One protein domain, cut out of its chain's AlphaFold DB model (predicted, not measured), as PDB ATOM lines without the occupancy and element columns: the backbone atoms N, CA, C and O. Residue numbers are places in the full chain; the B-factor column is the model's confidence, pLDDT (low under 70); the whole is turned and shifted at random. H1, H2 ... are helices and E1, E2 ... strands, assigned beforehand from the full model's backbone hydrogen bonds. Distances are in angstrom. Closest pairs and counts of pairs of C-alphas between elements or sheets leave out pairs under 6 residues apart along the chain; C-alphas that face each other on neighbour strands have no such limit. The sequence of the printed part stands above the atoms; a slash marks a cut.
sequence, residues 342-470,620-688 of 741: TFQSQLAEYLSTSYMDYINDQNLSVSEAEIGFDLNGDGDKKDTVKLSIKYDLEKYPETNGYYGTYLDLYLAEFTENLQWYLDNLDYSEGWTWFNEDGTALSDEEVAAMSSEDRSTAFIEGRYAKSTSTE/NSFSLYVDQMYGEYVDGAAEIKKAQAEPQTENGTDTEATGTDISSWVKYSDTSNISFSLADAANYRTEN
ATOM      1  N   THR A 342      97.193 142.599  65.050       90.94
ATOM      2  CA  THR A 342      96.551 143.711  65.783       90.94
ATOM      3  C   THR A 342      95.478 143.246  66.771       90.94
ATOM      4  O   THR A 342      95.318 143.868  67.820       90.94
ATOM      5  N   PHE A 343      94.756 142.160  66.467       92.56
ATOM      6  CA  PHE A 343      93.779 141.577  67.385       92.56
ATOM      7  C   PHE A 343      94.462 141.055  68.654       92.56
ATOM      8  O   PHE A 343      94.052 141.425  69.752       92.56
ATOM      9  N   GLN A 344      95.529 140.260  68.508       92.44
ATOM     10  CA  GLN A 344      96.291 139.743  69.649       92.44
ATOM     11  C   GLN A 344      96.904 140.874  70.482       92.44
ATOM     12  O   GLN A 344      96.788 140.861  71.703       92.44
ATOM     13  N   SER A 345      97.496 141.880  69.829       94.06
ATOM     14  CA  SER A 345      98.070 143.045  70.514       94.06
ATOM     15  C   SER A 345      97.018 143.803  71.336       94.06
ATOM     16  O   SER A 345      97.235 144.082  72.515       94.06
ATOM     17  N   GLN A 346      95.848 144.076  70.746       97.06
ATOM     18  CA  GLN A 346      94.762 144.768  71.442       97.06
ATOM     19  C   GLN A 346      94.179 143.926  72.586       97.06
ATOM     20  O   GLN A 346      93.825 144.469  73.633       97.06
ATOM     21  N   LEU A 347      94.072 142.608  72.400       97.56
ATOM     22  CA  LEU A 347      93.611 141.690  73.437       97.56
ATOM     23  C   LEU A 347      94.604 141.609  74.604       97.56
ATOM     24  O   LEU A 347      94.176 141.647  75.756       97.56
ATOM     25  N   ALA A 348      95.910 141.567  74.327       97.88
ATOM     26  CA  ALA A 348      96.956 141.572  75.348       97.88
ATOM     27  C   ALA A 348      96.914 142.845  76.212       97.88
ATOM     28  O   ALA A 348      97.057 142.757  77.430       97.88
ATOM     29  N   GLU A 349      96.627 144.012  75.627       98.44
ATOM     30  CA  GLU A 349      96.427 145.264  76.377       98.44
ATOM     31  C   GLU A 349      95.246 145.164  77.369       98.44
ATOM     32  O   GLU A 349      95.363 145.546  78.542       98.44
ATOM     33  N   TYR A 350      94.108 144.609  76.931       98.75
ATOM     34  CA  TYR A 350      92.931 144.422  77.791       98.75
ATOM     35  C   TYR A 350      93.151 143.365  78.876       98.75
ATOM     36  O   TYR A 350      92.750 143.565  80.027       98.75
ATOM     37  N   LEU A 351      93.824 142.266  78.536       98.75
ATOM     38  CA  LEU A 351      94.233 141.241  79.495       98.75
ATOM     39  C   LEU A 351      95.196 141.812  80.536       98.75
ATOM     40  O   LEU A 351      95.020 141.548  81.720       98.75
ATOM     41  N   SER A 352      96.135 142.666  80.126       98.75
ATOM     42  CA  SER A 352      97.084 143.324  81.032       98.75
ATOM     43  C   SER A 352      96.389 144.222  82.051       98.75
ATOM     44  O   SER A 352      96.714 144.197  83.238       98.75
ATOM     45  N   THR A 353      95.386 144.978  81.597       98.44
ATOM     46  CA  THR A 353      94.559 145.807  82.484       98.44
ATOM     47  C   THR A 353      93.792 144.927  83.474       98.44
ATOM     48  O   THR A 353      93.819 145.182  84.676       98.44
ATOM     49  N   SER A 354      93.183 143.845  82.981       98.50
ATOM     50  CA  SER A 354      92.431 142.898  83.813       98.50
ATOM     51  C   SER A 354      93.325 142.182  84.831       98.50
ATOM     52  O   SER A 354      92.909 141.975  85.967       98.50
ATOM     53  N   TYR A 355      94.564 141.842  84.460       98.69
ATOM     54  CA  TYR A 355      95.540 141.220  85.354       98.69
ATOM     55  C   TYR A 355      96.004 142.181  86.457       98.69
ATOM     56  O   TYR A 355      96.062 141.801  87.626       98.69
ATOM     57  N   MET A 356      96.277 143.445  86.112       98.69
ATOM     58  CA  MET A 356      96.572 144.489  87.097       98.69
ATOM     59  C   MET A 356      95.435 144.631  88.116       98.69
ATOM     60  O   MET A 356      95.696 144.667  89.320       98.69
ATOM     61  N   ASP A 357      94.191 144.721  87.642       98.38
ATOM     62  CA  ASP A 357      93.018 144.852  88.509       98.38
ATOM     63  C   ASP A 357      92.847 143.608  89.389       98.38
ATOM     64  O   ASP A 357      92.710 143.741  90.606       98.38
ATOM     65  N   TYR A 358      92.982 142.411  88.810       97.75
ATOM     66  CA  TYR A 358      92.955 141.140  89.534       97.75
ATOM     67  C   TYR A 358      93.964 141.109  90.691       97.75
ATOM     68  O   TYR A 358      93.562 140.930  91.840       97.75
ATOM     69  N   ILE A 359      95.253 141.353  90.424       98.31
ATOM     70  CA  ILE A 359      96.307 141.337  91.455       98.31
ATOM     71  C   ILE A 359      96.037 142.369  92.556       98.31
ATOM     72  O   ILE A 359      96.234 142.096  93.743       98.31
ATOM     73  N   ASN A 360      95.561 143.559  92.188       98.44
ATOM     74  CA  ASN A 360      95.241 144.605  93.155       98.44
ATOM     75  C   ASN A 360      94.033 144.239  94.040       98.44
ATOM     76  O   ASN A 360      94.043 144.551  95.238       98.44
ATOM     77  N   ASP A 361      93.028 143.567  93.478       97.75
ATOM     78  CA  ASP A 361      91.817 143.133  94.179       97.75
ATOM     79  C   ASP A 361      92.069 141.961  95.135       97.75
ATOM     80  O   ASP A 361      91.438 141.897  96.196       97.75
ATOM     81  N   GLN A 362      93.055 141.104  94.843       95.06
ATOM     82  CA  GLN A 362      93.502 140.052  95.766       95.06
ATOM     83  C   GLN A 362      94.074 140.613  97.081       95.06
ATOM     84  O   GLN A 362      94.124 139.916  98.089       95.06
ATOM     85  N   ASN A 363      94.480 141.892  97.111       95.12
ATOM     86  CA  ASN A 363      95.081 142.541  98.282       95.12
ATOM     87  C   ASN A 363      96.299 141.787  98.850       95.12
ATOM     88  O   ASN A 363      96.522 141.802 100.062       95.12
ATOM     89  N   LEU A 364      97.095 141.183  97.965       96.31
ATOM     90  CA  LEU A 364      98.262 140.387  98.327       96.31
ATOM     91  C   LEU A 364      99.281 141.189  99.147       96.31
ATOM     92  O   LEU A 364      99.476 142.400  98.968       96.31
ATOM     93  N   SER A 365      99.983 140.481 100.020       96.88
ATOM     94  CA  SER A 365     101.153 140.978 100.733       96.88
ATOM     95  C   SER A 365     102.186 139.876 100.897       96.88
ATOM     96  O   SER A 365     101.847 138.702 100.781       96.88
ATOM     97  N   VAL A 366     103.421 140.268 101.187       96.81
ATOM     98  CA  VAL A 366     104.530 139.354 101.488       96.81
ATOM     99  C   VAL A 366     105.320 139.857 102.686       96.81
ATOM    100  O   VAL A 366     105.450 141.067 102.888       96.81
ATOM    101  N   SER A 367     105.843 138.930 103.482       97.00
ATOM    102  CA  SER A 367     106.830 139.214 104.522       97.00
ATOM    103  C   SER A 367     108.223 139.251 103.904       97.00
ATOM    104  O   SER A 367     108.685 138.250 103.362       97.00
ATOM    105  N   GLU A 368     108.929 140.371 104.035       96.38
ATOM    106  CA  GLU A 368     110.315 140.516 103.565       96.38
ATOM    107  C   GLU A 368     111.274 139.502 104.204       96.38
ATOM    108  O   GLU A 368     112.276 139.109 103.603       96.38
ATOM    109  N   ALA A 369     110.959 139.049 105.419       94.81
ATOM    110  CA  ALA A 369     111.736 138.027 106.108       94.81
ATOM    111  C   ALA A 369     111.600 136.643 105.456       94.81
ATOM    112  O   ALA A 369     112.555 135.873 105.510       94.81
ATOM    113  N   GLU A 370     110.436 136.339 104.875       92.94
ATOM    114  CA  GLU A 370     110.130 135.038 104.261       92.94
ATOM    115  C   GLU A 370     110.655 134.973 102.828       92.94
ATOM    116  O   GLU A 370     111.344 134.024 102.480       92.94
ATOM    117  N   ILE A 371     110.422 136.023 102.034       93.31
ATOM    118  CA  ILE A 371     110.956 136.123 100.662       93.31
ATOM    119  C   ILE A 371     112.454 136.455 100.638       93.31
ATOM    120  O   ILE A 371     113.126 136.282  99.633       93.31
ATOM    121  N   GLY A 372     113.002 136.985 101.735       93.25
ATOM    122  CA  GLY A 372     114.420 137.310 101.822       93.25
ATOM    123  C   GLY A 372     114.845 138.555 101.035       93.25
ATOM    124  O   GLY A 372     116.041 138.709 100.788       93.25
ATOM    125  N   PHE A 373     113.948 139.494 100.726       93.81
ATOM    126  CA  PHE A 373     114.251 140.743 100.007       93.81
ATOM    127  C   PHE A 373     113.882 141.978 100.830       93.81
ATOM    128  O   PHE A 373     112.901 141.961 101.560       93.81
ATOM    129  N   ASP A 374     114.660 143.054 100.692       94.50
ATOM    130  CA  ASP A 374     114.280 144.399 101.155       94.50
ATOM    131  C   ASP A 374     113.518 145.080 100.007       94.50
ATOM    132  O   ASP A 374     114.121 145.725  99.145       94.50
ATOM    133  N   LEU A 375     112.208 144.835  99.920       94.94
ATOM    134  CA  LEU A 375     111.383 145.324  98.811       94.94
ATOM    135  C   LEU A 375     111.076 146.814  98.948       94.94
ATOM    136  O   LEU A 375     110.887 147.506  97.946       94.94
ATOM    137  N   ASN A 376     110.980 147.318 100.178       91.38
ATOM    138  CA  ASN A 376     110.666 148.722 100.421       91.38
ATOM    139  C   ASN A 376     111.908 149.642 100.408       91.38
ATOM    140  O   ASN A 376     111.763 150.865 100.272       91.38
ATOM    141  N   GLY A 377     113.109 149.063 100.476       92.12
ATOM    142  CA  GLY A 377     114.397 149.739 100.369       92.12
ATOM    143  C   GLY A 377     114.805 150.521 101.619       92.12
ATOM    144  O   GLY A 377     115.532 151.518 101.497       92.12
ATOM    145  N   ASP A 378     114.317 150.149 102.803       93.75
ATOM    146  CA  ASP A 378     114.614 150.846 104.059       93.75
ATOM    147  C   ASP A 378     115.891 150.359 104.768       93.75
ATOM    148  O   ASP A 378     116.379 151.015 105.703       93.75
ATOM    149  N   GLY A 379     116.504 149.291 104.254       94.56
ATOM    150  CA  GLY A 379     117.756 148.722 104.725       94.56
ATOM    151  C   GLY A 379     117.591 147.552 105.692       94.56
ATOM    152  O   GLY A 379     118.598 147.128 106.279       94.56
ATOM    153  N   ASP A 380     116.377 147.034 105.895       94.62
ATOM    154  CA  ASP A 380     116.162 145.761 106.571       94.62
ATOM    155  C   ASP A 380     115.132 144.843 105.870       94.62
ATOM    156  O   ASP A 380     114.906 144.984 104.682       94.62
ATOM    157  N   LYS A 381     114.686 143.764 106.525       96.50
ATOM    158  CA  LYS A 381     113.826 142.714 105.928       96.50
ATOM    159  C   LYS A 381     112.755 142.294 106.931       96.50
ATOM    160  O   LYS A 381     112.637 141.117 107.276       96.50
ATOM    161  N   LYS A 382     112.115 143.270 107.579       95.81
ATOM    162  CA  LYS A 382     111.162 143.025 108.678       95.81
ATOM    163  C   LYS A 382     109.751 143.486 108.365       95.81
ATOM    164  O   LYS A 382     108.882 143.306 109.223       95.81
ATOM    165  N   ASP A 383     109.520 144.076 107.202       96.75
ATOM    166  CA  ASP A 383     108.212 144.595 106.859       96.75
ATOM    167  C   ASP A 383     107.341 143.554 106.165       96.75
ATOM    168  O   ASP A 383     107.796 142.584 105.558       96.75
ATOM    169  N   THR A 384     106.038 143.795 106.261       97.56
ATOM    170  CA  THR A 384     105.047 143.165 105.398       97.56
ATOM    171  C   THR A 384     104.662 144.176 104.329       97.56
ATOM    172  O   THR A 384     104.073 145.220 104.630       97.56
ATOM    173  N   VAL A 385     105.002 143.885 103.077       97.81
ATOM    174  CA  VAL A 385     104.802 144.796 101.949       97.81
ATOM    175  C   VAL A 385     103.527 144.419 101.211       97.81
ATOM    176  O   VAL A 385     103.355 143.281 100.783       97.81
ATOM    177  N   LYS A 386     102.621 145.391 101.038       97.88
ATOM    178  CA  LYS A 386     101.447 145.220 100.176       97.88
ATOM    179  C   LYS A 386     101.886 145.214  98.713       97.88
ATOM    180  O   LYS A 386     102.540 146.156  98.253       97.88
ATOM    181  N   LEU A 387     101.463 144.197  97.980       98.44
ATOM    182  CA  LEU A 387     101.726 144.060  96.558       98.44
ATOM    183  C   LEU A 387     100.659 144.800  95.750       98.44
ATOM    184  O   LEU A 387      99.479 144.826  96.098       98.44
ATOM    185  N   SER A 388     101.104 145.486  94.701       98.31
ATOM    186  CA  SER A 388     100.229 146.182  93.761       98.31
ATOM    187  C   SER A 388     100.910 146.362  92.414       98.31
ATOM    188  O   SER A 388     102.128 146.561  92.357       98.31
ATOM    189  N   ILE A 389     100.104 146.367  91.357       98.75
ATOM    190  CA  ILE A 389     100.493 146.805  90.017       98.75
ATOM    191  C   ILE A 389      99.853 148.178  89.772       98.75
ATOM    192  O   ILE A 389      98.708 148.440  90.144       98.75
ATOM    193  N   LYS A 390     100.618 149.098  89.195       98.56
ATOM    194  CA  LYS A 390     100.243 150.482  88.897       98.56
ATOM    195  C   LYS A 390     100.589 150.804  87.451       98.56
ATOM    196  O   LYS A 390     101.425 150.143  86.845       98.56
ATOM    197  N   TYR A 391      99.980 151.871  86.943       98.69
ATOM    198  CA  TYR A 391     100.109 152.283  85.552       98.69
ATOM    199  C   TYR A 391     100.451 153.778  85.412       98.69
ATOM    200  O   TYR A 391      99.796 154.627  86.020       98.69
ATOM    201  N   ASP A 392     101.492 154.097  84.636       98.50
ATOM    202  CA  ASP A 392     101.919 155.442  84.221       98.50
ATOM    203  C   ASP A 392     102.821 155.360  82.967       98.50
ATOM    204  O   ASP A 392     104.047 155.268  83.063       98.50
ATOM    205  N   LEU A 393     102.206 155.403  81.778       98.25
ATOM    206  CA  LEU A 393     102.899 155.290  80.485       98.25
ATOM    207  C   LEU A 393     103.888 156.429  80.204       98.25
ATOM    208  O   LEU A 393     104.888 156.223  79.521       98.25
ATOM    209  N   GLU A 394     103.632 157.637  80.713       98.19
ATOM    210  CA  GLU A 394     104.559 158.757  80.510       98.19
ATOM    211  C   GLU A 394     105.867 158.539  81.275       98.19
ATOM    212  O   GLU A 394     106.929 158.984  80.831       98.19
ATOM    213  N   LYS A 395     105.784 157.878  82.435       98.25
ATOM    214  CA  LYS A 395     106.921 157.657  83.326       98.25
ATOM    215  C   LYS A 395     107.668 156.352  83.054       98.25
ATOM    216  O   LYS A 395     108.885 156.356  83.225       98.25
ATOM    217  N   TYR A 396     106.960 155.298  82.654       98.19
ATOM    218  CA  TYR A 396     107.513 153.955  82.434       98.19
ATOM    219  C   TYR A 396     107.190 153.421  81.027       98.19
ATOM    220  O   TYR A 396     106.541 152.383  80.889       98.19
ATOM    221  N   PRO A 397     107.565 154.133  79.946       98.19
ATOM    222  CA  PRO A 397     107.264 153.692  78.584       98.19
ATOM    223  C   PRO A 397     107.918 152.350  78.216       98.19
ATOM    224  O   PRO A 397     107.391 151.636  77.373       98.19
ATOM    225  N   GLU A 398     109.043 152.001  78.840       97.94
ATOM    226  CA  GLU A 398     109.799 150.771  78.585       97.94
ATOM    227  C   GLU A 398     109.069 149.488  79.012       97.94
ATOM    228  O   GLU A 398     109.361 148.424  78.474       97.94
ATOM    229  N   THR A 399     108.098 149.604  79.922       98.38
ATOM    230  CA  THR A 399     107.242 148.507  80.404       98.38
ATOM    231  C   THR A 399     105.772 148.706  80.029       98.38
ATOM    232  O   THR A 399     104.863 148.294  80.755       98.38
ATOM    233  N   ASN A 400     105.514 149.452  78.946       98.38
ATOM    234  CA  ASN A 400     104.170 149.860  78.524       98.38
ATOM    235  C   ASN A 400     103.337 150.521  79.644       98.38
ATOM    236  O   ASN A 400     102.109 150.479  79.650       98.38
ATOM    237  N   GLY A 401     104.013 151.195  80.578       98.44
ATOM    238  CA  GLY A 401     103.424 151.946  81.678       98.44
ATOM    239  C   GLY A 401     103.288 151.183  82.990       98.44
ATOM    240  O   GLY A 401     102.957 151.820  83.989       98.44
ATOM    241  N   TYR A 402     103.543 149.874  83.040       98.75
ATOM    242  CA  TYR A 402     103.326 149.080  84.252       98.75
ATOM    243  C   TYR A 402     104.525 149.105  85.208       98.75
ATOM    244  O   TYR A 402     105.678 148.947  84.809       98.75
ATOM    245  N   TYR A 403     104.249 149.310  86.496       98.62
ATOM    246  CA  TYR A 403     105.229 149.332  87.591       98.62
ATOM    247  C   TYR A 403     104.544 148.974  88.921       98.62
ATOM    248  O   TYR A 403     103.320 148.933  88.993       98.62
ATOM    249  N   GLY A 404     105.290 148.785  90.010       98.19
ATOM    250  CA  GLY A 404     104.719 148.640  91.355       98.19
ATOM    251  C   GLY A 404     105.342 147.503  92.152       98.19
ATOM    252  O   GLY A 404     106.117 146.722  91.617       98.19
ATOM    253  N   THR A 405     104.959 147.387  93.423       98.31
ATOM    254  CA  THR A 405     105.598 146.475  94.386       98.31
ATOM    255  C   THR A 405     105.480 145.000  94.014       98.31
ATOM    256  O   THR A 405     106.349 144.217  94.376       98.31
ATOM    257  N   TYR A 406     104.442 144.614  93.266       98.75
ATOM    258  CA  TYR A 406     104.337 143.255  92.723       98.75
ATOM    259  C   TYR A 406     105.416 142.983  91.658       98.75
ATOM    260  O   TYR A 406     106.036 141.926  91.652       98.75
ATOM    261  N   LEU A 407     105.685 143.962  90.788       98.75
ATOM    262  CA  LEU A 407     106.723 143.849  89.758       98.75
ATOM    263  C   LEU A 407     108.132 144.048  90.330       98.75
ATOM    264  O   LEU A 407     109.084 143.481  89.803       98.75
ATOM    265  N   ASP A 408     108.259 144.801  91.426       98.31
ATOM    266  CA  ASP A 408     109.507 144.907  92.188       98.31
ATOM    267  C   ASP A 408     109.879 143.544  92.806       98.31
ATOM    268  O   ASP A 408     111.033 143.132  92.712       98.31
ATOM    269  N   LEU A 409     108.901 142.810  93.359       98.44
ATOM    270  CA  LEU A 409     109.091 141.432  93.829       98.44
ATOM    271  C   LEU A 409     109.474 140.490  92.682       98.44
ATOM    272  O   LEU A 409     110.457 139.766  92.801       98.44
ATOM    273  N   TYR A 410     108.743 140.533  91.565       98.44
ATOM    274  CA  TYR A 410     109.069 139.738  90.379       98.44
ATOM    275  C   TYR A 410     110.519 139.955  89.918       98.44
ATOM    276  O   TYR A 410     111.251 138.995  89.689       98.44
ATOM    277  N   LEU A 411     110.959 141.215  89.822       98.38
ATOM    278  CA  LEU A 411     112.324 141.544  89.420       98.38
ATOM    279  C   LEU A 411     113.362 141.089  90.457       98.38
ATOM    280  O   LEU A 411     114.443 140.647  90.066       98.38
ATOM    281  N   ALA A 412     113.052 141.193  91.754       97.69
ATOM    282  CA  ALA A 412     113.924 140.719  92.826       97.69
ATOM    283  C   ALA A 412     114.140 139.201  92.736       97.69
ATOM    284  O   ALA A 412     115.286 138.764  92.702       97.69
ATOM    285  N   GLU A 413     113.064 138.428  92.580       97.75
ATOM    286  CA  GLU A 413     113.123 136.974  92.385       97.75
ATOM    287  C   GLU A 413     113.896 136.600  91.110       97.75
ATOM    288  O   GLU A 413     114.776 135.737  91.136       97.75
ATOM    289  N   PHE A 414     113.647 137.292  89.992       97.12
ATOM    290  CA  PHE A 414     114.355 137.038  88.730       97.12
ATOM    291  C   PHE A 414     115.860 137.310  88.862       97.12
ATOM    292  O   PHE A 414     116.690 136.537  88.378       97.12
ATOM    293  N   THR A 415     116.219 138.392  89.559       97.62
ATOM    294  CA  THR A 415     117.614 138.773  89.820       97.62
ATOM    295  C   THR A 415     118.297 137.787  90.759       97.62
ATOM    296  O   THR A 415     119.413 137.360  90.469       97.62
ATOM    297  N   GLU A 416     117.630 137.388  91.844       97.56
ATOM    298  CA  GLU A 416     118.162 136.429  92.816       97.56
ATOM    299  C   GLU A 416     118.413 135.068  92.170       97.56
ATOM    300  O   GLU A 416     119.467 134.478  92.378       97.56
ATOM    301  N   ASN A 417     117.511 134.601  91.303       97.38
ATOM    302  CA  ASN A 417     117.716 133.353  90.572       97.38
ATOM    303  C   ASN A 417     118.945 133.414  89.641       97.38
ATOM    304  O   ASN A 417     119.665 132.419  89.519       97.38
ATOM    305  N   LEU A 418     119.242 134.569  89.019       97.69
ATOM    306  CA  LEU A 418     120.472 134.718  88.223       97.69
ATOM    307  C   LEU A 418     121.700 134.754  89.119       97.69
ATOM    308  O   LEU A 418     122.679 134.066  88.843       97.69
ATOM    309  N   GLN A 419     121.650 135.542  90.193       97.88
ATOM    310  CA  GLN A 419     122.757 135.648  91.138       97.88
ATOM    311  C   GLN A 419     123.081 134.276  91.738       97.88
ATOM    312  O   GLN A 419     124.245 133.884  91.770       97.88
ATOM    313  N   TRP A 420     122.057 133.497  92.100       95.94
ATOM    314  CA  TRP A 420     122.210 132.123  92.560       95.94
ATOM    315  C   TRP A 420     122.909 131.246  91.518       95.94
ATOM    316  O   TRP A 420     123.810 130.488  91.875       95.94
ATOM    317  N   TYR A 421     122.554 131.368  90.234       94.56
ATOM    318  CA  TYR A 421     123.252 130.664  89.157       94.56
ATOM    319  C   TYR A 421     124.743 130.992  89.153       94.56
ATOM    320  O   TYR A 421     125.558 130.074  89.231       94.56
ATOM    321  N   LEU A 422     125.091 132.283  89.114       96.88
ATOM    322  CA  LEU A 422     126.478 132.762  89.077       96.88
ATOM    323  C   LEU A 422     127.283 132.263  90.286       96.88
ATOM    324  O   LEU A 422     128.402 131.772  90.129       96.88
ATOM    325  N   ASP A 423     126.673 132.289  91.470       95.44
ATOM    326  CA  ASP A 423     127.284 131.844  92.724       95.44
ATOM    327  C   ASP A 423     127.504 130.318  92.784       95.44
ATOM    328  O   ASP A 423     128.298 129.837  93.596       95.44
ATOM    329  N   ASN A 424     126.823 129.542  91.931       94.62
ATOM    330  CA  ASN A 424     126.845 128.076  91.941       94.62
ATOM    331  C   ASN A 424     127.473 127.448  90.682       94.62
ATOM    332  O   ASN A 424     127.433 126.225  90.532       94.62
ATOM    333  N   LEU A 425     128.117 128.224  89.802       94.56
ATOM    334  CA  LEU A 425     128.751 127.691  88.582       94.56
ATOM    335  C   LEU A 425     129.936 126.750  88.843       94.56
ATOM    336  O   LEU A 425     130.357 126.040  87.934       94.56
ATOM    337  N   ASP A 426     130.459 126.674  90.066       92.94
ATOM    338  CA  ASP A 426     131.459 125.657  90.415       92.94
ATOM    339  C   ASP A 426     130.866 124.231  90.411       92.94
ATOM    340  O   ASP A 426     131.611 123.258  90.308       92.94
ATOM    341  N   TYR A 427     129.535 124.092  90.446       92.88
ATOM    342  CA  TYR A 427     128.816 122.824  90.284       92.88
ATOM    343  C   TYR A 427     128.464 122.496  88.820       92.88
ATOM    344  O   TYR A 427     127.655 121.603  88.567       92.88
ATOM    345  N   SER A 428     129.030 123.203  87.839       91.88
ATOM    346  CA  SER A 428     128.747 123.020  86.407       91.88
ATOM    347  C   SER A 428     129.414 121.769  85.806       91.88
ATOM    348  O   SER A 428     129.955 121.824  84.698       91.88
ATOM    349  N   GLU A 429     129.477 120.658  86.541       88.44
ATOM    350  CA  GLU A 429     130.158 119.446  86.080       88.44
ATOM    351  C   GLU A 429     129.634 119.015  84.697       88.44
ATOM    352  O   GLU A 429     128.434 119.017  84.424       88.44
ATOM    353  N   GLY A 430     130.562 118.692  83.792       89.50
ATOM    354  CA  GLY A 430     130.253 118.264  82.427       89.50
ATOM    355  C   GLY A 430     129.868 119.379  81.448       89.50
ATOM    356  O   GLY A 430     129.651 119.069  80.276       89.50
ATOM    357  N   TRP A 431     129.775 120.642  81.878       93.94
ATOM    358  CA  TRP A 431     129.546 121.774  80.971       93.94
ATOM    359  C   TRP A 431     130.783 122.064  80.124       93.94
ATOM    360  O   TRP A 431     131.917 121.855  80.562       93.94
ATOM    361  N   THR A 432     130.564 122.601  78.927       96.88
ATOM    362  CA  THR A 432     131.642 123.055  78.048       96.88
ATOM    363  C   THR A 432     131.810 124.567  78.153       96.88
ATOM    364  O   THR A 432     130.849 125.304  77.963       96.88
ATOM    365  N   TRP A 433     133.027 125.041  78.412       97.94
ATOM    366  CA  TRP A 433     133.371 126.465  78.488       97.94
ATOM    367  C   TRP A 433     134.181 126.914  77.273       97.94
ATOM    368  O   TRP A 433     135.059 126.186  76.795       97.94
ATOM    369  N   PHE A 434     133.917 128.133  76.799       98.44
ATOM    370  CA  PHE A 434     134.503 128.693  75.578       98.44
ATOM    371  C   PHE A 434     135.249 130.001  75.856       98.44
ATOM    372  O   PHE A 434     134.895 130.765  76.756       98.44
ATOM    373  N   ASN A 435     136.284 130.288  75.068       97.38
ATOM    374  CA  ASN A 435     136.928 131.603  75.059       97.38
ATOM    375  C   ASN A 435     136.119 132.636  74.248       97.38
ATOM    376  O   ASN A 435     135.120 132.301  73.615       97.38
ATOM    377  N   GLU A 436     136.564 133.896  74.248       95.94
ATOM    378  CA  GLU A 436     135.919 135.008  73.519       95.94
ATOM    379  C   GLU A 436     135.807 134.778  71.999       95.94
ATOM    380  O   GLU A 436     134.910 135.317  71.357       95.94
ATOM    381  N   ASP A 437     136.688 133.958  71.416       95.44
ATOM    382  CA  ASP A 437     136.655 133.604  69.992       95.44
ATOM    383  C   ASP A 437     135.688 132.433  69.693       95.44
ATOM    384  O   ASP A 437     135.615 131.967  68.552       95.44
ATOM    385  N   GLY A 438     134.979 131.912  70.702       95.38
ATOM    386  CA  GLY A 438     134.063 130.772  70.579       95.38
ATOM    387  C   GLY A 438     134.762 129.414  70.469       95.38
ATOM    388  O   GLY A 438     134.160 128.438  70.031       95.38
ATOM    389  N   THR A 439     136.043 129.325  70.834       97.19
ATOM    390  CA  THR A 439     136.783 128.054  70.872       97.19
ATOM    391  C   THR A 439     136.687 127.438  72.264       97.19
ATOM    392  O   THR A 439     136.905 128.135  73.255       97.19
ATOM    393  N   ALA A 440     136.395 126.136  72.343       97.62
ATOM    394  CA  ALA A 440     136.374 125.408  73.609       97.62
ATOM    395  C   ALA A 440     137.735 125.514  74.323       97.62
ATOM    396  O   ALA A 440     138.788 125.342  73.701       97.62
ATOM    397  N   LEU A 441     137.696 125.809  75.622       98.06
ATOM    398  CA  LEU A 441     138.874 125.886  76.486       98.06
ATOM    399  C   LEU A 441     139.526 124.504  76.664       98.06
ATOM    400  O   LEU A 441     138.849 123.477  76.590       98.06
ATOM    401  N   SER A 442     140.835 124.462  76.919       97.44
ATOM    402  CA  SER A 442     141.510 123.224  77.331       97.44
ATOM    403  C   SER A 442     141.180 122.856  78.782       97.44
ATOM    404  O   SER A 442     140.771 123.708  79.572       97.44
ATOM    405  N   ASP A 443     141.416 121.600  79.164       97.62
ATOM    406  CA  ASP A 443     141.257 121.139  80.552       97.62
ATOM    407  C   ASP A 443     142.084 121.987  81.530       97.62
ATOM    408  O   ASP A 443     141.604 122.382  82.590       97.62
ATOM    409  N   GLU A 444     143.322 122.341  81.160       97.19
ATOM    410  CA  GLU A 444     144.163 123.215  81.981       97.19
ATOM    411  C   GLU A 444     143.609 124.637  82.117       97.19
ATOM    412  O   GLU A 444     143.828 125.272  83.149       97.19
ATOM    413  N   GLU A 445     142.923 125.147  81.092       97.44
ATOM    414  CA  GLU A 445     142.279 126.461  81.128       97.44
ATOM    415  C   GLU A 445     141.030 126.429  82.018       97.44
ATOM    416  O   GLU A 445     140.892 127.293  82.882       97.44
ATOM    417  N   VAL A 446     140.178 125.403  81.899       96.75
ATOM    418  CA  VAL A 446     138.985 125.231  82.754       96.75
ATOM    419  C   VAL A 446     139.358 125.004  84.216       96.75
ATOM    420  O   VAL A 446     138.777 125.630  85.104       96.75
ATOM    421  N   ALA A 447     140.375 124.182  84.479       95.31
ATOM    422  CA  ALA A 447     140.888 123.954  85.829       95.31
ATOM    423  C   ALA A 447     141.478 125.224  86.473       95.31
ATOM    424  O   ALA A 447     141.649 125.277  87.693       95.31
ATOM    425  N   ALA A 448     141.828 126.233  85.669       96.12
ATOM    426  CA  ALA A 448     142.354 127.512  86.132       96.12
ATOM    427  C   ALA A 448     141.283 128.607  86.282       96.12
ATOM    428  O   ALA A 448     141.601 129.651  86.857       96.12
ATOM    429  N   MET A 449     140.054 128.392  85.795       96.12
ATOM    430  CA  MET A 449     138.962 129.360  85.920       96.12
ATOM    431  C   MET A 449     138.597 129.579  87.388       96.12
ATOM    432  O   MET A 449     138.339 128.633  88.134       96.12
ATOM    433  N   SER A 450     138.533 130.843  87.789       94.81
ATOM    434  CA  SER A 450     137.894 131.258  89.034       94.81
ATOM    435  C   SER A 450     136.366 131.275  88.895       94.81
ATOM    436  O   SER A 450     135.831 131.272  87.784       94.81
ATOM    437  N   SER A 451     135.648 131.360  90.018       93.62
ATOM    438  CA  SER A 451     134.189 131.534  90.012       93.62
ATOM    439  C   SER A 451     133.768 132.834  89.290       93.62
ATOM    440  O   SER A 451     132.730 132.870  88.635       93.62
ATOM    441  N   GLU A 452     134.607 133.880  89.324       95.75
ATOM    442  CA  GLU A 452     134.406 135.135  88.574       95.75
ATOM    443  C   GLU A 452     134.575 134.930  87.058       95.75
ATOM    444  O   GLU A 452     133.769 135.436  86.274       95.75
ATOM    445  N   ASP A 453     135.563 134.127  86.633       96.19
ATOM    446  CA  ASP A 453     135.754 133.781  85.215       96.19
ATOM    447  C   ASP A 453     134.555 132.988  84.675       96.19
ATOM    448  O   ASP A 453     134.093 133.251  83.562       96.19
ATOM    449  N   ARG A 454     134.024 132.042  85.467       96.12
ATOM    450  CA  ARG A 454     132.814 131.271  85.127       96.12
ATOM    451  C   ARG A 454     131.588 132.168  85.043       96.12
ATOM    452  O   ARG A 454     130.861 132.095  84.059       96.12
ATOM    453  N   SER A 455     131.397 133.050  86.023       97.38
ATOM    454  CA  SER A 455     130.280 134.004  86.040       97.38
ATOM    455  C   SER A 455     130.302 134.917  84.818       97.38
ATOM    456  O   SER A 455     129.293 135.074  84.135       97.38
ATOM    457  N   THR A 456     131.475 135.462  84.490       97.62
ATOM    458  CA  THR A 456     131.664 136.300  83.300       97.62
ATOM    459  C   THR A 456     131.376 135.514  82.022       97.62
ATOM    460  O   THR A 456     130.642 135.985  81.161       97.62
ATOM    461  N   ALA A 457     131.896 134.285  81.911       97.50
ATOM    462  CA  ALA A 457     131.624 133.418  80.768       97.50
ATOM    463  C   ALA A 457     130.140 133.064  80.627       97.50
ATOM    464  O   ALA A 457     129.643 133.016  79.508       97.50
ATOM    465  N   PHE A 458     129.432 132.853  81.736       97.69
ATOM    466  CA  PHE A 458     127.996 132.600  81.730       97.69
ATOM    467  C   PHE A 458     127.209 133.803  81.205       97.69
ATOM    468  O   PHE A 458     126.408 133.659  80.289       97.69
ATOM    469  N   ILE A 459     127.482 134.997  81.737       98.25
ATOM    470  CA  ILE A 459     126.819 136.241  81.319       98.25
ATOM    471  C   ILE A 459     127.052 136.535  79.831       98.25
ATOM    472  O   ILE A 459     126.158 137.024  79.150       98.25
ATOM    473  N   GLU A 460     128.235 136.211  79.313       97.81
ATOM    474  CA  GLU A 460     128.603 136.391  77.902       97.81
ATOM    475  C   GLU A 460     128.153 135.223  77.000       97.81
ATOM    476  O   GLU A 460     128.556 135.148  75.840       97.81
ATOM    477  N   GLY A 461     127.374 134.266  77.520       97.38
ATOM    478  CA  GLY A 461     126.878 133.114  76.757       97.38
ATOM    479  C   GLY A 461     127.960 132.107  76.337       97.38
ATOM    480  O   GLY A 461     127.718 131.229  75.514       97.38
ATOM    481  N   ARG A 462     129.175 132.186  76.891       98.00
ATOM    482  CA  ARG A 462     130.347 131.374  76.505       98.00
ATOM    483  C   ARG A 462     130.382 129.998  77.175       98.00
ATOM    484  O   ARG A 462     131.420 129.567  77.691       98.00
ATOM    485  N   TYR A 463     129.258 129.298  77.145       96.94
ATOM    486  CA  TYR A 463     129.115 127.958  77.698       96.94
ATOM    487  C   TYR A 463     128.132 127.105  76.886       96.94
ATOM    488  O   TYR A 463     127.331 127.614  76.104       96.94
ATOM    489  N   ALA A 464     128.199 125.794  77.088       95.00
ATOM    490  CA  ALA A 464     127.172 124.839  76.697       95.00
ATOM    491  C   ALA A 464     126.898 123.910  77.883       95.00
ATOM    492  O   ALA A 464     127.832 123.416  78.529       95.00
ATOM    493  N   LYS A 465     125.618 123.712  78.207       90.00
ATOM    494  CA  LYS A 465     125.200 122.835  79.306       90.00
ATOM    495  C   LYS A 465     125.390 121.375  78.902       90.00
ATOM    496  O   LYS A 465     125.192 121.014  77.746       90.00
ATOM    497  N   SER A 466     125.751 120.524  79.859       79.56
ATOM    498  CA  SER A 466     125.960 119.105  79.570       79.56
ATOM    499  C   SER A 466     124.654 118.397  79.204       79.56
ATOM    500  O   SER A 466     123.714 118.382  79.998       79.56
ATOM    501  N   THR A 467     124.621 117.697  78.070       58.94
ATOM    502  CA  THR A 467     123.484 116.829  77.687       58.94
ATOM    503  C   THR A 467     123.308 115.618  78.615       58.94
ATOM    504  O   THR A 467     122.258 114.983  78.625       58.94
ATOM    505  N   SER A 468     124.307 115.289  79.446       43.31
ATOM    506  CA  SER A 468     124.189 114.235  80.466       43.31
ATOM    507  C   SER A 468     123.269 114.626  81.631       43.31
ATOM    508  O   SER A 468     122.739 113.736  82.294       43.31
ATOM    509  N   THR A 469     123.034 115.928  81.842       37.31
ATOM    510  CA  THR A 469     122.097 116.450  82.853       37.31
ATOM    511  C   THR A 469     120.639 116.464  82.385       37.31
ATOM    512  O   THR A 469     119.747 116.543  83.219       37.31
ATOM    513  N   GLU A 470     120.370 116.266  81.085       35.03
ATOM    514  CA  GLU A 470     119.000 116.170  80.542       35.03
ATOM    515  C   GLU A 470     118.265 114.881  80.963       35.03
ATOM    516  O   GLU A 470     117.051 114.780  80.815       35.03
ATOM    517  N   ASN A 620     122.025 120.604  92.408       90.88
ATOM    518  CA  ASN A 620     120.701 120.341  92.962       90.88
ATOM    519  C   ASN A 620     120.170 119.027  92.370       90.88
ATOM    520  O   ASN A 620     120.497 118.662  91.243       90.88
ATOM    521  N   SER A 621     119.345 118.320  93.133       92.94
ATOM    522  CA  SER A 621     118.598 117.156  92.661       92.94
ATOM    523  C   SER A 621     117.268 117.065  93.399       92.94
ATOM    524  O   SER A 621     117.122 117.641  94.484       92.94
ATOM    525  N   PHE A 622     116.316 116.320  92.833       95.31
ATOM    526  CA  PHE A 622     115.061 115.990  93.504       95.31
ATOM    527  C   PHE A 622     115.320 115.404  94.903       95.31
ATOM    528  O   PHE A 622     114.854 115.949  95.904       95.31
ATOM    529  N   SER A 623     116.145 114.351  94.986       96.88
ATOM    530  CA  SER A 623     116.464 113.673  96.249       96.88
ATOM    531  C   SER A 623     117.179 114.577  97.250       96.88
ATOM    532  O   SER A 623     116.905 114.495  98.443       96.88
ATOM    533  N   LEU A 624     118.066 115.475  96.798       97.19
ATOM    534  CA  LEU A 624     118.716 116.429  97.699       97.19
ATOM    535  C   LEU A 624     117.684 117.319  98.387       97.19
ATOM    536  O   LEU A 624     117.749 117.477  99.602       97.19
ATOM    537  N   TYR A 625     116.734 117.871  97.630       97.88
ATOM    538  CA  TYR A 625     115.722 118.746  98.208       97.88
ATOM    539  C   TYR A 625     114.801 117.974  99.161       97.88
ATOM    540  O   TYR A 625     114.636 118.387 100.304       97.88
ATOM    541  N   VAL A 626     114.297 116.799  98.759       98.50
ATOM    542  CA  VAL A 626     113.485 115.936  99.642       98.50
ATOM    543  C   VAL A 626     114.228 115.600 100.940       98.50
ATOM    544  O   VAL A 626     113.659 115.727 102.023       98.50
ATOM    545  N   ASP A 627     115.506 115.225 100.858       98.62
ATOM    546  CA  ASP A 627     116.339 114.915 102.022       98.62
ATOM    547  C   ASP A 627     116.588 116.139 102.923       98.62
ATOM    548  O   ASP A 627     116.625 116.000 104.148       98.62
ATOM    549  N   GLN A 628     116.742 117.335 102.344       98.38
ATOM    550  CA  GLN A 628     116.850 118.591 103.093       98.38
ATOM    551  C   GLN A 628     115.569 118.882 103.870       98.38
ATOM    552  O   GLN A 628     115.640 119.078 105.084       98.38
ATOM    553  N   MET A 629     114.413 118.807 103.209       98.44
ATOM    554  CA  MET A 629     113.124 119.038 103.861       98.44
ATOM    555  C   MET A 629     112.832 117.971 104.916       98.44
ATOM    556  O   MET A 629     112.311 118.271 105.988       98.44
ATOM    557  N   TYR A 630     113.230 116.721 104.671       98.56
ATOM    558  CA  TYR A 630     113.094 115.658 105.661       98.56
ATOM    559  C   TYR A 630     113.974 115.943 106.886       98.56
ATOM    560  O   TYR A 630     113.520 115.826 108.022       98.56
ATOM    561  N   GLY A 631     115.223 116.361 106.669       98.06
ATOM    562  CA  GLY A 631     116.150 116.765 107.725       98.06
ATOM    563  C   GLY A 631     115.690 117.972 108.546       98.06
ATOM    564  O   GLY A 631     116.041 118.077 109.724       98.06
ATOM    565  N   GLU A 632     114.922 118.872 107.936       97.75
ATOM    566  CA  GLU A 632     114.398 120.083 108.565       97.75
ATOM    567  C   GLU A 632     113.112 119.837 109.361       97.75
ATOM    568  O   GLU A 632     113.021 120.250 110.519       97.75
ATOM    569  N   TYR A 633     112.147 119.133 108.767       97.94
ATOM    570  CA  TYR A 633     110.788 119.036 109.300       97.94
ATOM    571  C   TYR A 633     110.485 117.727 110.035       97.94
ATOM    572  O   TYR A 633     109.498 117.660 110.769       97.94
ATOM    573  N   VAL A 634     111.314 116.685 109.893       97.69
ATOM    574  CA  VAL A 634     111.094 115.408 110.584       97.69
ATOM    575  C   VAL A 634     111.946 115.304 111.845       97.69
ATOM    576  O   VAL A 634     113.176 115.235 111.814       97.69
ATOM    577  N   ASP A 635     111.268 115.209 112.989       95.12
ATOM    578  CA  ASP A 635     111.905 115.100 114.299       95.12
ATOM    579  C   ASP A 635     112.911 113.935 114.369       95.12
ATOM    580  O   ASP A 635     112.576 112.754 114.261       95.12
ATOM    581  N   GLY A 636     114.175 114.278 114.629       94.12
ATOM    582  CA  GLY A 636     115.266 113.313 114.782       94.12
ATOM    583  C   GLY A 636     115.943 112.881 113.478       94.12
ATOM    584  O   GLY A 636     116.870 112.067 113.545       94.12
ATOM    585  N   ALA A 637     115.534 113.426 112.328       96.50
ATOM    586  CA  ALA A 637     116.260 113.297 111.068       96.50
ATOM    587  C   ALA A 637     117.613 114.037 111.100       96.50
ATOM    588  O   ALA A 637     117.883 114.852 111.988       96.50
ATOM    589  N   ALA A 638     118.508 113.708 110.162       95.12
ATOM    590  CA  ALA A 638     119.794 114.382 110.056       95.12
ATOM    591  C   ALA A 638     119.628 115.665 109.231       95.12
ATOM    592  O   ALA A 638     119.000 115.642 108.183       95.12
ATOM    593  N   GLU A 639     120.222 116.775 109.673       96.69
ATOM    594  CA  GLU A 639     120.292 117.998 108.862       96.69
ATOM    595  C   GLU A 639     121.156 117.726 107.620       96.69
ATOM    596  O   GLU A 639     122.344 117.401 107.752       96.69
ATOM    597  N   ILE A 640     120.575 117.873 106.429       97.12
ATOM    598  CA  ILE A 640     121.251 117.624 105.154       97.12
ATOM    599  C   ILE A 640     121.757 118.933 104.563       97.12
ATOM    600  O   ILE A 640     121.090 119.966 104.584       97.12
ATOM    601  N   LYS A 641     122.985 118.897 104.042       93.94
ATOM    602  CA  LYS A 641     123.616 120.024 103.354       93.94
ATOM    603  C   LYS A 641     124.116 119.560 102.011       93.94
ATOM    604  O   LYS A 641     124.744 118.506 101.929       93.94
ATOM    605  N   LYS A 642     123.902 120.398 101.000       92.69
ATOM    606  CA  LYS A 642     124.523 120.234  99.692       92.69
ATOM    607  C   LYS A 642     126.034 120.067  99.859       92.69
ATOM    608  O   LYS A 642     126.671 120.814 100.612       92.69
ATOM    609  N   ALA A 643     126.593 119.058  99.195       91.31
ATOM    610  CA  ALA A 643     128.027 118.809  99.205       91.31
ATOM    611  C   ALA A 643     128.783 120.019  98.640       91.31
ATOM    612  O   ALA A 643     128.247 120.759  97.818       91.31
ATOM    613  N   GLN A 644     130.022 120.239  99.078       91.31
ATOM    614  CA  GLN A 644     130.859 121.293  98.504       91.31
ATOM    615  C   GLN A 644     131.157 120.974  97.031       91.31
ATOM    616  O   GLN A 644     131.419 119.817  96.709       91.31
ATOM    617  N   ALA A 645     131.124 121.989  96.165       90.69
ATOM    618  CA  ALA A 645     131.534 121.836  94.773       90.69
ATOM    619  C   ALA A 645     132.993 121.379  94.679       90.69
ATOM    620  O   ALA A 645     133.870 121.927  95.357       90.69
ATOM    621  N   GLU A 646     133.249 120.417  93.800       84.94
ATOM    622  CA  GLU A 646     134.597 120.091  93.356       84.94
ATOM    623  C   GLU A 646     134.871 120.867  92.061       84.94
ATOM    624  O   GLU A 646     134.052 120.806  91.143       84.94
ATOM    625  N   PRO A 647     135.992 121.604  91.953       79.06
ATOM    626  CA  PRO A 647     136.297 122.352  90.744       79.06
ATOM    627  C   PRO A 647     136.351 121.432  89.524       79.06
ATOM    628  O   PRO A 647     137.077 120.437  89.521       79.06
ATOM    629  N   GLN A 648     135.631 121.798  88.467       89.38
ATOM    630  CA  GLN A 648     135.694 121.091  87.194       89.38
ATOM    631  C   GLN A 648     137.127 121.147  86.636       89.38
ATOM    632  O   GLN A 648     137.645 122.225  86.343       89.38
ATOM    633  N   THR A 649     137.765 119.983  86.484       89.88
ATOM    634  CA  THR A 649     139.142 119.868  85.969       89.88
ATOM    635  C   THR A 649     139.234 119.452  84.507       89.88
ATOM    636  O   THR A 649     140.305 119.560  83.923       89.88
ATOM    637  N   GLU A 650     138.143 118.946  83.937       93.38
ATOM    638  CA  GLU A 650     138.041 118.541  82.533       93.38
ATOM    639  C   GLU A 650     136.925 119.355  81.880       93.38
ATOM    640  O   GLU A 650     135.850 119.512  82.469       93.38
ATOM    641  N   ASN A 651     137.175 119.913  80.697       95.44
ATOM    642  CA  ASN A 651     136.140 120.635  79.966       95.44
ATOM    643  C   ASN A 651     135.120 119.653  79.361       95.44
ATOM    644  O   ASN A 651     135.422 118.480  79.130       95.44
ATOM    645  N   GLY A 652     133.911 120.135  79.082       94.56
ATOM    646  CA  GLY A 652     132.933 119.391  78.296       94.56
ATOM    647  C   GLY A 652     133.368 119.197  76.835       94.56
ATOM    648  O   GLY A 652     134.421 119.662  76.392       94.56
ATOM    649  N   THR A 653     132.560 118.457  76.074       94.44
ATOM    650  CA  THR A 653     132.910 118.016  74.711       94.44
ATOM    651  C   THR A 653     132.197 118.772  73.592       94.44
ATOM    652  O   THR A 653     132.378 118.419  72.423       94.44
ATOM    653  N   ASP A 654     131.368 119.764  73.916       95.12
ATOM    654  CA  ASP A 654     130.616 120.514  72.911       95.12
ATOM    655  C   ASP A 654     131.545 121.364  72.043       95.12
ATOM    656  O   ASP A 654     132.603 121.834  72.462       95.12
ATOM    657  N   THR A 655     131.165 121.546  70.782       93.19
ATOM    658  CA  THR A 655     132.004 122.265  69.816       93.19
ATOM    659  C   THR A 655     131.612 123.725  69.645       93.19
ATOM    660  O   THR A 655     132.376 124.472  69.040       93.19
ATOM    661  N   GLU A 656     130.441 124.122  70.141       94.62
ATOM    662  CA  GLU A 656     129.875 125.463  69.995       94.62
ATOM    663  C   GLU A 656     129.141 125.854  71.284       94.62
ATOM    664  O   GLU A 656     128.543 124.999  71.941       94.62
ATOM    665  N   ALA A 657     129.214 127.135  71.649       96.19
ATOM    666  CA  ALA A 657     128.479 127.674  72.786       96.19
ATOM    667  C   ALA A 657     126.982 127.761  72.457       96.19
ATOM    668  O   ALA A 657     126.611 128.131  71.342       96.19
ATOM    669  N   THR A 658     126.138 127.435  73.433       94.12
ATOM    670  CA  THR A 658     124.673 127.502  73.314       94.12
ATOM    671  C   THR A 658     124.050 128.498  74.282       94.12
ATOM    672  O   THR A 658     122.862 128.770  74.161       94.12
ATOM    673  N   GLY A 659     124.826 129.009  75.242       94.44
ATOM    674  CA  GLY A 659     124.342 129.950  76.239       94.44
ATOM    675  C   GLY A 659     123.876 131.263  75.617       94.44
ATOM    676  O   GLY A 659     124.501 131.800  74.702       94.44
ATOM    677  N   THR A 660     122.789 131.803  76.156       94.88
ATOM    678  CA  THR A 660     122.301 133.132  75.782       94.88
ATOM    679  C   THR A 660     123.253 134.224  76.295       94.88
ATOM    680  O   THR A 660     123.557 134.273  77.487       94.88
ATOM    681  N   ASP A 661     123.723 135.111  75.409       96.44
ATOM    682  CA  ASP A 661     124.544 136.275  75.781       96.44
ATOM    683  C   ASP A 661     123.659 137.400  76.338       96.44
ATOM    684  O   ASP A 661     122.920 138.067  75.612       96.44
ATOM    685  N   ILE A 662     123.766 137.622  77.647       97.06
ATOM    686  CA  ILE A 662     122.997 138.618  78.401       97.06
ATOM    687  C   ILE A 662     123.858 139.823  78.822       97.06
ATOM    688  O   ILE A 662     123.396 140.730  79.519       97.06
ATOM    689  N   SER A 663     125.114 139.885  78.365       97.44
ATOM    690  CA  SER A 663     126.092 140.916  78.746       97.44
ATOM    691  C   SER A 663     125.712 142.334  78.303       97.44
ATOM    692  O   SER A 663     126.203 143.322  78.857       97.44
ATOM    693  N   SER A 664     124.827 142.457  77.309       96.69
ATOM    694  CA  SER A 664     124.412 143.753  76.763       96.69
ATOM    695  C   SER A 664     123.474 144.542  77.684       96.69
ATOM    696  O   SER A 664     123.417 145.772  77.574       96.69
ATOM    697  N   TRP A 665     122.787 143.864  78.608       96.50
ATOM    698  CA  TRP A 665     121.761 144.457  79.471       96.50
ATOM    699  C   TRP A 665     121.925 144.118  80.959       96.50
ATOM    700  O   TRP A 665     121.529 144.918  81.813       96.50
ATOM    701  N   VAL A 666     122.599 143.015  81.308       97.88
ATOM    702  CA  VAL A 666     123.005 142.761  82.697       97.88
ATOM    703  C   VAL A 666     124.144 143.704  83.085       97.88
ATOM    704  O   VAL A 666     125.135 143.860  82.376       97.88
ATOM    705  N   LYS A 667     124.050 144.330  84.259       97.62
ATOM    706  CA  LYS A 667     125.171 145.045  84.881       97.62
ATOM    707  C   LYS A 667     125.954 144.072  85.747       97.62
ATOM    708  O   LYS A 667     125.476 143.688  86.805       97.62
ATOM    709  N   TYR A 668     127.168 143.737  85.316       95.81
ATOM    710  CA  TYR A 668     128.004 142.709  85.949       95.81
ATOM    711  C   TYR A 668     129.447 143.153  86.221       95.81
ATOM    712  O   TYR A 668     130.353 142.333  86.312       95.81
ATOM    713  N   SER A 669     129.696 144.459  86.389       92.88
ATOM    714  CA  SER A 669     131.036 144.944  86.781       92.88
ATOM    715  C   SER A 669     131.534 144.355  88.110       92.88
ATOM    716  O   SER A 669     132.723 144.434  88.404       92.88
ATOM    717  N   ASP A 670     130.603 143.848  88.916       93.69
ATOM    718  CA  ASP A 670     130.816 142.974  90.060       93.69
ATOM    719  C   ASP A 670     129.844 141.794  89.900       93.69
ATOM    720  O   ASP A 670     128.631 141.987  89.976       93.69
ATOM    721  N   THR A 671     130.356 140.594  89.621       93.12
ATOM    722  CA  THR A 671     129.523 139.404  89.367       93.12
ATOM    723  C   THR A 671     128.841 138.868  90.627       93.12
ATOM    724  O   THR A 671     127.976 138.007  90.521       93.12
ATOM    725  N   SER A 672     129.207 139.373  91.812       94.31
ATOM    726  CA  SER A 672     128.553 139.045  93.088       94.31
ATOM    727  C   SER A 672     127.386 139.977  93.437       94.31
ATOM    728  O   SER A 672     126.774 139.840  94.495       94.31
ATOM    729  N   ASN A 673     127.120 140.975  92.588       95.19
ATOM    730  CA  ASN A 673     126.047 141.941  92.778       95.19
ATOM    731  C   ASN A 673     125.560 142.465  91.423       95.19
ATOM    732  O   ASN A 673     125.824 143.612  91.035       95.19
ATOM    733  N   ILE A 674     124.882 141.591  90.686       97.75
ATOM    734  CA  ILE A 674     124.326 141.927  89.379       97.75
ATOM    735  C   ILE A 674     123.016 142.716  89.483       97.75
ATOM    736  O   ILE A 674     122.343 142.745  90.509       97.75
ATOM    737  N   SER A 675     122.643 143.392  88.397       97.12
ATOM    738  CA  SER A 675     121.312 143.998  88.263       97.12
ATOM    739  C   SER A 675     120.935 144.203  86.800       97.12
ATOM    740  O   SER A 675     121.802 144.418  85.952       97.12
ATOM    741  N   PHE A 676     119.641 144.209  86.515       98.06
ATOM    742  CA  PHE A 676     119.060 144.523  85.207       98.06
ATOM    743  C   PHE A 676     117.686 145.177  85.408       98.06
ATOM    744  O   PHE A 676     117.209 145.288  86.541       98.06
ATOM    745  N   SER A 677     117.094 145.726  84.347       98.25
ATOM    746  CA  SER A 677     115.784 146.373  84.452       98.25
ATOM    747  C   SER A 677     114.637 145.378  84.276       98.25
ATOM    748  O   SER A 677     114.810 144.300  83.711       98.25
ATOM    749  N   LEU A 678     113.438 145.772  84.717       98.38
ATOM    750  CA  LEU A 678     112.217 145.009  84.457       98.38
ATOM    751  C   LEU A 678     111.951 144.834  82.954       98.38
ATOM    752  O   LEU A 678     111.487 143.778  82.545       98.38
ATOM    753  N   ALA A 679     112.275 145.842  82.137       98.31
ATOM    754  CA  ALA A 679     112.127 145.766  80.687       98.31
ATOM    755  C   ALA A 679     113.080 144.730  80.066       98.31
ATOM    756  O   ALA A 679     112.660 143.979  79.193       98.31
ATOM    757  N   ASP A 680     114.324 144.638  80.552       98.06
ATOM    758  CA  ASP A 680     115.278 143.626  80.076       98.06
ATOM    759  C   ASP A 680     114.820 142.209  80.458       98.06
ATOM    760  O   ASP A 680     114.875 141.296  79.640       98.06
ATOM    761  N   ALA A 681     114.308 142.036  81.685       97.00
ATOM    762  CA  ALA A 681     113.738 140.765  82.127       97.00
ATOM    763  C   ALA A 681     112.519 140.366  81.278       97.00
ATOM    764  O   ALA A 681     112.445 139.232  80.811       97.00
ATOM    765  N   ALA A 682     111.595 141.302  81.030       96.69
ATOM    766  CA  ALA A 682     110.433 141.066  80.175       96.69
ATOM    767  C   ALA A 682     110.849 140.686  78.746       96.69
ATOM    768  O   ALA A 682     110.327 139.720  78.205       96.69
ATOM    769  N   ASN A 683     111.834 141.379  78.169       96.44
ATOM    770  CA  ASN A 683     112.333 141.075  76.831       96.44
ATOM    771  C   ASN A 683     112.991 139.687  76.745       96.44
ATOM    772  O   ASN A 683     112.676 138.907  75.851       96.44
ATOM    773  N   TYR A 684     113.830 139.321  77.720       95.94
ATOM    774  CA  TYR A 684     114.410 137.976  77.791       95.94
ATOM    775  C   TYR A 684     113.333 136.878  77.847       95.94
ATOM    776  O   TYR A 684     113.464 135.818  77.230       95.94
ATOM    777  N   ARG A 685     112.240 137.134  78.577       94.12
ATOM    778  CA  ARG A 685     111.098 136.218  78.687       94.12
ATOM    779  C   ARG A 685     110.351 136.047  77.367       94.12
ATOM    780  O   ARG A 685     110.025 134.922  76.986       94.12
ATOM    781  N   THR A 686     110.073 137.141  76.672       93.50
ATOM    782  CA  THR A 686     109.254 137.149  75.453       93.50
ATOM    783  C   THR A 686     110.002 136.679  74.209       93.50
ATOM    784  O   THR A 686     109.356 136.173  73.291       93.50
ATOM    785  N   GLU A 687     111.340 136.730  74.186       91.56
ATOM    786  CA  GLU A 687     112.165 136.162  73.102       91.56
ATOM    787  C   GLU A 687     111.852 134.682  72.821       91.56
ATOM    788  O   GLU A 687     111.978 134.213  71.688       91.56
ATOM    789  N   ASN A 688     111.403 133.944  73.841       85.56
ATOM    790  CA  ASN A 688     111.081 132.522  73.755       85.56
ATOM    791  C   ASN A 688     109.584 132.208  73.894       85.56
ATOM    792  O   ASN A 688     109.230 131.043  74.106       85.56
TER     793      ASN A 688
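AT A GLANCE: This is residues 342 to 470 and 620 to 688 of the 741 residues of an uncharacterized protein of Enterococcus sp. 3H8_DIV0648 (UniProt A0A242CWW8). The long helix H3 runs like a beam through the middle, with H1 and the small two-stranded sheet E1 E2 near its first end, H5 and loops at its last end, and H8 meeting residues 407 to 414 of H3 near its own first residue, Leu 678, and leading away from there. H7 lies away from the other helices, and the long link of residues 634 to 677 runs from it past the end with H4 and H5 and back to H8; residues 342 to 348 of H1 stick out free. The printed part has 198 residues, with eight named helices and two named strands in the order H1 E1 H2 E2 H3 H4 H5 H6 H7 H8. The class is mostly helix, though under half of the residues are in named elements, and the sheet E1 - E2 is antiparallel. The whole is loose, with a radius of gyration of the C-alphas of 20.7 A and spans of 55 by 53 by 34 A.

IN THESE COORDINATES: H1, residues 342 to 361, begins with C-alpha 342 at (96.551, 143.711, 65.783) and is 28.8 A long. E1, residues 365 to 367, H2, residues 368 to 371, and E2, residues 384 to 386, are short. H3, residues 405 to 423, is 26.2 A long and begins with C-alpha 405 at (105.598, 146.475, 94.386). H4 is residues 443 to 446, H5 residues 451 to 459, 12.3 A long, and H6 residues 467 to 470. H7, residues 622 to 633, is 16.6 A long. H8, residues 678 to 686, is 12.3 A long and ends with C-alpha 686 at (109.254, 137.149, 75.453).

HOW THE PARTS SIT: E1 and E2 are antiparallel neighbours at 159 degrees, with N 366 and O 385 within hydrogen-bond range at 3.0 A and N 385 and O 366 at 2.9 A. The closest C-alphas of E2 and H3 are those of Lys 386 and Thr 405, 7.2 A apart. H1 and H3 are only just apart, at 8.4 A. H3 touches H8 with residues 407 to 414 alone; the closest C-alphas are those of Leu 411 and Leu 678, 6.1 A, and the lines stand at 72 degrees, only just about perpendicular. H3 touches H5 with residues 422 to 423 alone, at a steep tilt of 54 degrees, opposite ways; the closest C-alphas are those of Leu 422 and Ser 455, 5.0 A. H1, H2, H4, H6 and H7 touch no helix. Every O i to N i+4 pair is within hydrogen-bond range in H1, H3, H5, H7 and H8; H2, H4 and H6 are too short for such a pair.

THE WHOLE: The two C-alphas farthest apart are those of Thr 342 and Gly 636, 60.6 A. Residues 471 to 619 are not printed, and C-alphas 470 and 620 are 13.2 A apart across the cut. The links H2 to E2, E2 to H3, H3 to H4 and H7 to H8 are long, the last with 44 residues. The mean pLDDT of the printed part is 94.8, and residues 467 to 470 are under 70.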